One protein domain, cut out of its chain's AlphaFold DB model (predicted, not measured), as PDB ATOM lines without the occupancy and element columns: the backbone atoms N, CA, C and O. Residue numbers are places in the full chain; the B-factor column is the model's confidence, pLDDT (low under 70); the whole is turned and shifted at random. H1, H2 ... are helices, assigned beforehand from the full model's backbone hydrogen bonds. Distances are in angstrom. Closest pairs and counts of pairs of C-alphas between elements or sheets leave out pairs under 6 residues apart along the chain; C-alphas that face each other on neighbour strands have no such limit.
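AT A GLANCE: This is residues 93 to 141 of the 142 residues of an uncharacterized protein of Lysinibacillus endophyticus (UniProt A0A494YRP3). This is an open, loose frame of helices: the long H3 begins near residues 112 to 116 of H2 and runs away from it, and its residues 130 to 139 stick out. At the other end of the printed part, residues 93 to 99 stick out as an arm that holds the tiny H1. The printed part has 49 residues with three named helices, in the order H1, H2, H3, and no named strand: all helix. It is loose, with a radius of gyration of the C-alphas of 12.8 A and spans of 31 by 31 by 21 A.

IN THESE COORDINATES: Find C-alpha 93 at (20.402, 5.201, -114.172), where H1, residues 93 to 96, begins; it is 5.3 A long. Go on to H2, residues 106 to 117, 16.7 A. H3, residues 124 to 139, runs 22.8 A to C-alpha 139 at (6.579, -6.602, -92.133).

HOW THE PARTS SIT: Look at Leu 112 and Ile 124: their C-alphas, the closest of H2 and H3, are 6.5 A apart. The helices only just touch, with 3 pairs of C-alphas within 8 A, through residues 112 to 116 of H2 and residue 124 of H3. They run opposite ways at a steep tilt of 68 degrees, only just short of about perpendicular. H1 is apart from both. In H2 and H3 every O i to N i+4 pair is within hydrogen-bond range; H1 is too short for such a pair.

THE WHOLE: The C-alphas farthest apart, of Ala 117 and Leu 141, are 34.4 A apart. The printed part has no cut, and both links are short. Look for pLDDT under 70 at residues 93 to 96 and 140 to 141.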
ATOM      1  N   TYR A  93      20.445   5.173-115.640       65.75
ATOM      2  CA  TYR A  93      20.402   5.201-114.172       65.75
ATOM      3  C   TYR A  93      19.203   5.992-113.617       65.75
ATOM      4  O   TYR A  93      18.628   5.626-112.599       65.75
ATOM      5  N   GLN A  94      18.809   7.073-114.298       69.19
ATOM      6  CA  GLN A  94      17.660   7.888-113.900       69.19
ATOM      7  C   GLN A  94      16.327   7.139-114.010       69.19
ATOM      8  O   GLN A  94      15.462   7.367-113.171       69.19
ATOM      9  N   ASP A  95      16.193   6.238-114.986       66.56
ATOM     10  CA  ASP A  95      14.952   5.506-115.260       66.56
ATOM     11  C   ASP A  95      14.823   4.258-114.368       66.56
ATOM     12  O   ASP A  95      13.718   3.812-114.069       66.56
ATOM     13  N   GLN A  96      15.946   3.720-113.878       65.75
ATOM     14  CA  GLN A  96      15.960   2.602-112.927       65.75
ATOM     15  C   GLN A  96      15.770   3.039-111.463       65.75
ATOM     16  O   GLN A  96      15.376   2.230-110.620       65.75
ATOM     17  N   ARG A  97      16.061   4.302-111.124       72.62
ATOM     18  CA  ARG A  97      15.988   4.786-109.740       72.62
ATOM     19  C   ARG A  97      14.552   5.149-109.361       72.62
ATOM     20  O   ARG A  97      14.037   6.185-109.778       72.62
ATOM     21  N   LYS A  98      13.941   4.362-108.473       73.06
ATOM     22  CA  LYS A  98      12.693   4.744-107.796       73.06
ATOM     23  C   LYS A  98      12.994   5.872-106.808       73.06
ATOM     24  O   LYS A  98      13.717   5.673-105.838       73.06
ATOM     25  N   LYS A  99      12.485   7.071-107.083       76.50
ATOM     26  CA  LYS A  99      12.507   8.188-106.132       76.50
ATOM     27  C   LYS A  99      11.209   8.166-105.341       76.50
ATOM     28  O   LYS A  99      10.149   7.977-105.929       76.50
ATOM     29  N   PHE A 100      11.295   8.410-104.044       78.62
ATOM     30  CA  PHE A 100      10.133   8.702-103.218       78.62
ATOM     31  C   PHE A 100      10.347  10.029-102.499       78.62
ATOM     32  O   PHE A 100      11.476  10.500-102.335       78.62
ATOM     33  N   THR A 101       9.244  10.646-102.105       81.75
ATOM     34  CA  THR A 101       9.235  11.864-101.303       81.75
ATOM     35  C   THR A 101       8.694  11.497 -99.932       81.75
ATOM     36  O   THR A 101       7.644  10.868 -99.839       81.75
ATOM     37  N   ALA A 102       9.418  11.868 -98.879       81.06
ATOM     38  CA  ALA A 102       8.983  11.686 -97.501       81.06
ATOM     39  C   ALA A 102       8.663  13.049 -96.885       81.06
ATOM     40  O   ALA A 102       9.469  13.978 -96.964       81.06
ATOM     41  N   HIS A 103       7.493  13.156 -96.260       85.81
ATOM     42  CA  HIS A 103       7.112  14.324 -95.475       85.81
ATOM     43  C   HIS A 103       7.580  14.113 -94.036       85.81
ATOM     44  O   HIS A 103       6.894  13.486 -93.235       85.81
ATOM     45  N   LEU A 104       8.789  14.587 -93.744       88.38
ATOM     46  CA  LEU A 104       9.370  14.543 -92.405       88.38
ATOM     47  C   LEU A 104       9.045  15.830 -91.647       88.38
ATOM     48  O   LEU A 104       8.961  16.902 -92.250       88.38
ATOM     49  N   GLN A 105       8.901  15.719 -90.328       93.19
ATOM     50  CA  GLN A 105       8.782  16.892 -89.465       93.19
ATOM     51  C   GLN A 105      10.097  17.696 -89.473       93.19
ATOM     52  O   GLN A 105      11.169  17.092 -89.629       93.19
ATOM     53  N   PRO A 106      10.050  19.033 -89.318       93.00
ATOM     54  CA  PRO A 106      11.243  19.880 -89.338       93.00
ATOM     55  C   PRO A 106      12.333  19.420 -88.361       93.00
ATOM     56  O   PRO A 106      13.501  19.346 -88.744       93.00
ATOM     57  N   GLU A 107      11.953  18.999 -87.154       94.56
ATOM     58  CA  GLU A 107      12.875  18.536 -86.110       94.56
ATOM     59  C   GLU A 107      13.605  17.253 -86.535       94.56
ATOM     60  O   GLU A 107      14.800  17.082 -86.291       94.56
ATOM     61  N   THR A 108      12.911  16.354 -87.241       91.69
ATOM     62  CA  THR A 108      13.513  15.126 -87.782       91.69
ATOM     63  C   THR A 108      14.536  15.445 -88.869       91.69
ATOM     64  O   THR A 108      15.586  14.806 -88.952       91.69
ATOM     65  N   VAL A 109      14.260  16.451 -89.703       92.12
ATOM     66  CA  VAL A 109      15.194  16.892 -90.747       92.12
ATOM     67  C   VAL A 109      16.449  17.506 -90.130       92.12
ATOM     68  O   VAL A 109      17.551  17.242 -90.613       92.12
ATOM     69  N   GLU A 110      16.303  18.311 -89.080       94.81
ATOM     70  CA  GLU A 110      17.438  18.887 -88.353       94.81
ATOM     71  C   GLU A 110      18.292  17.805 -87.698       94.81
ATOM     72  O   GLU A 110      19.505  17.787 -87.903       94.81
ATOM     73  N   TYR A 111      17.664  16.838 -87.035       95.44
ATOM     74  CA  TYR A 111      18.365  15.709 -86.434       95.44
ATOM     75  C   TYR A 111      19.148  14.871 -87.461       95.44
ATOM     76  O   TYR A 111      20.307  14.519 -87.253       95.44
ATOM     77  N   LEU A 112      18.576  14.596 -88.636       94.50
ATOM     78  CA  LEU A 112      19.303  13.886 -89.700       94.50
ATOM     79  C   LEU A 112      20.513  14.681 -90.216       94.50
ATOM     80  O   LEU A 112      21.521  14.093 -90.615       94.50
ATOM     81  N   LYS A 113      20.435  16.019 -90.212       95.19
ATOM     82  CA  LYS A 113      21.571  16.877 -90.573       95.19
ATOM     83  C   LYS A 113      22.663  16.839 -89.509       95.19
ATOM     84  O   LYS A 113      23.828  16.777 -89.900       95.19
ATOM     85  N   THR A 114      22.318  16.842 -88.219       96.44
ATOM     86  CA  THR A 114      23.314  16.733 -87.138       96.44
ATOM     87  C   THR A 114      24.017  15.382 -87.192       96.44
ATOM     88  O   THR A 114      25.236  15.356 -87.274       96.44
ATOM     89  N   LEU A 115      23.279  14.274 -87.341       95.94
ATOM     90  CA  LEU A 115      23.874  12.937 -87.491       95.94
ATOM     91  C   LEU A 115      24.870  12.844 -88.654       95.94
ATOM     92  O   LEU A 115      25.879  12.141 -88.567       95.94
ATOM     93  N   LYS A 116      24.591  13.540 -89.762       95.00
ATOM     94  CA  LYS A 116      25.515  13.613 -90.897       95.00
ATOM     95  C   LYS A 116      26.739  14.477 -90.580       95.00
ATOM     96  O   LYS A 116      27.843  14.122 -90.979       95.00
ATOM     97  N   ALA A 117      26.545  15.613 -89.912       95.81
ATOM     98  CA  ALA A 117      27.630  16.511 -89.518       95.81
ATOM     99  C   ALA A 117      28.590  15.841 -88.521       95.81
ATOM    100  O   ALA A 117      29.802  15.974 -88.663       95.81
ATOM    101  N   ASP A 118      28.043  15.047 -87.602       95.56
ATOM    102  CA  ASP A 118      28.784  14.285 -86.592       95.56
ATOM    103  C   ASP A 118      29.460  13.026 -87.169       95.56
ATOM    104  O   ASP A 118      30.166  12.308 -86.465       95.56
ATOM    105  N   GLY A 119      29.245  12.730 -88.457       93.50
ATOM    106  CA  GLY A 119      29.834  11.579 -89.146       93.50
ATOM    107  C   GLY A 119      29.223  10.227 -88.767       93.50
ATOM    108  O   GLY A 119      29.737   9.193 -89.189       93.50
ATOM    109  N   ILE A 120      28.119  10.220 -88.014       94.69
ATOM    110  CA  ILE A 120      27.397   9.003 -87.610       94.69
ATOM    111  C   ILE A 120      26.755   8.341 -88.835       94.69
ATOM    112  O   ILE A 120      26.756   7.117 -88.957       94.69
ATOM    113  N   ILE A 121      26.246   9.150 -89.772       94.88
ATOM    114  CA  ILE A 121      25.748   8.681 -91.070       94.88
ATOM    115  C   ILE A 121      26.486   9.376 -92.216       94.88
ATOM    116  O   ILE A 121      26.725  10.582 -92.197       94.88
ATOM    117  N   SER A 122      26.811   8.627 -93.267       91.31
ATOM    118  CA  SER A 122      27.518   9.166 -94.438       91.31
ATOM    119  C   SER A 122      26.593   9.962 -95.370       91.31
ATOM    120  O   SER A 122      26.978  10.983 -95.950       91.31
ATOM    121  N   ASN A 123      25.349   9.505 -95.527       94.06
ATOM    122  CA  ASN A 123      24.375  10.081 -96.445       94.06
ATOM    123  C   ASN A 123      22.943   9.887 -95.926       94.06
ATOM    124  O   ASN A 123      22.520   8.765 -95.673       94.06
ATOM    125  N   ILE A 124      22.184  10.983 -95.835       91.62
ATOM    126  CA  ILE A 124      20.799  10.973 -95.341       91.62
ATOM    127  C   ILE A 124      19.885  10.117 -96.229       91.62
ATOM    128  O   ILE A 124      19.079   9.359 -95.711       91.62
ATOM    129  N   SER A 125      19.999  10.213 -97.559       88.94
ATOM    130  CA  SER A 125      19.152   9.427 -98.465       88.94
ATOM    131  C   SER A 125      19.443   7.935 -98.359       88.94
ATOM    132  O   SER A 125      18.503   7.163 -98.256       88.94
ATOM    133  N   ALA A 126      20.722   7.543 -98.327       87.62
ATOM    134  CA  ALA A 126      21.092   6.136 -98.170       87.62
ATOM    135  C   ALA A 126      20.597   5.576 -96.829       87.62
ATOM    136  O   ALA A 126      19.998   4.512 -96.792       87.62
ATOM    137  N   PHE A 127      20.754   6.350 -95.752       91.00
ATOM    138  CA  PHE A 127      20.246   5.978 -94.434       91.00
ATOM    139  C   PHE A 127      18.724   5.762 -94.426       91.00
ATOM    140  O   PHE A 127      18.240   4.792 -93.851       91.00
ATOM    141  N   LEU A 128      17.958   6.642 -95.080       90.19
ATOM    142  CA  LEU A 128      16.505   6.486 -95.189       90.19
ATOM    143  C   LEU A 128      16.110   5.299 -96.081       90.19
ATOM    144  O   LEU A 128      15.154   4.601 -95.751       90.19
ATOM    145  N   ASP A 129      16.836   5.061 -97.176       87.19
ATOM    146  CA  ASP A 129      16.623   3.898 -98.048       87.19
ATOM    147  C   ASP A 129      16.826   2.589 -97.258       87.19
ATOM    148  O   ASP A 129      15.983   1.690 -97.322       87.19
ATOM    149  N   ASP A 130      17.895   2.511 -96.458       88.31
ATOM    150  CA  ASP A 130      18.204   1.355 -95.609       88.31
ATOM    151  C   ASP A 130      17.148   1.157 -94.511       88.31
ATOM    152  O   ASP A 130      16.662   0.042 -94.310       88.31
ATOM    153  N   LEU A 131      16.722   2.240 -93.851       88.56
ATOM    154  CA  LEU A 131      15.688   2.203 -92.812       88.56
ATOM    155  C   LEU A 131      14.353   1.679 -93.361       88.56
ATOM    156  O   LEU A 131      13.706   0.835 -92.737       88.56
ATOM    157  N   VAL A 132      13.950   2.138 -94.550       87.19
ATOM    158  CA  VAL A 132      12.744   1.646 -95.230       87.19
ATOM    159  C   VAL A 132      12.892   0.168 -95.596       87.19
ATOM    160  O   VAL A 132      11.959  -0.608 -95.382       87.19
ATOM    161  N   ALA A 133      14.055  -0.245 -96.106       86.38
ATOM    162  CA  ALA A 133      14.309  -1.638 -96.464       86.38
ATOM    163  C   ALA A 133      14.260  -2.574 -95.245       86.38
ATOM    164  O   ALA A 133      13.717  -3.676 -95.337       86.38
ATOM    165  N   GLU A 134      14.796  -2.155 -94.098       89.75
ATOM    166  CA  GLU A 134      14.708  -2.925 -92.853       89.75
ATOM    167  C   GLU A 134      13.273  -3.061 -92.351       89.75
ATOM    168  O   GLU A 134      12.863  -4.150 -91.944       89.75
ATOM    169  N   TYR A 135      12.499  -1.976 -92.393       86.94
ATOM    170  CA  TYR A 135      11.106  -1.995 -91.961       86.94
ATOM    171  C   TYR A 135      10.251  -2.913 -92.851       86.94
ATOM    172  O   TYR A 135       9.527  -3.769 -92.345       86.94
ATOM    173  N   GLN A 136      10.425  -2.835 -94.175       83.75
ATOM    174  CA  GLN A 136       9.734  -3.715 -95.126       83.75
ATOM    175  C   GLN A 136      10.087  -5.196 -94.936       83.75
ATOM    176  O   GLN A 136       9.219  -6.056 -95.061       83.75
ATOM    177  N   LYS A 137      11.347  -5.516 -94.607       83.19
ATOM    178  CA  LYS A 137      11.751  -6.895 -94.281       83.19
ATOM    179  C   LYS A 137      11.052  -7.413 -93.025       83.19
ATOM    180  O   LYS A 137      10.697  -8.587 -92.981       83.19
ATOM    181  N   LYS A 138      10.860  -6.560 -92.014       77.44
ATOM    182  CA  LYS A 138      10.170  -6.930 -90.768       77.44
ATOM    183  C   LYS A 138       8.683  -7.199 -90.998       77.44
ATOM    184  O   LYS A 138       8.188  -8.189 -90.478       77.44
ATOM    185  N   GLU A 139       8.002  -6.390 -91.809       71.19
ATOM    186  CA  GLU A 139       6.579  -6.602 -92.133       71.19
ATOM    187  C   GLU A 139       6.313  -7.862 -92.968       71.19
ATOM    188  O   GLU A 139       5.216  -8.396 -92.921       71.19
ATOM    189  N   GLN A 140       7.294  -8.361 -93.724       62.78
ATOM    190  CA  GLN A 140       7.151  -9.609 -94.492       62.78
ATOM    191  C   GLN A 140       7.386 -10.877 -93.656       62.78
ATOM    192  O   GLN A 140       7.090 -11.976 -94.118       62.78
ATOM    193  N   LEU A 141       7.971 -10.731 -92.463       56.56
ATOM    194  CA  LEU A 141       8.278 -11.822 -91.533       56.56
ATOM    195  C   LEU A 141       7.283 -11.908 -90.361       56.56
ATOM    196  O   LEU A 141       7.363 -12.863 -89.587       56.56
TER     197      LEU A 141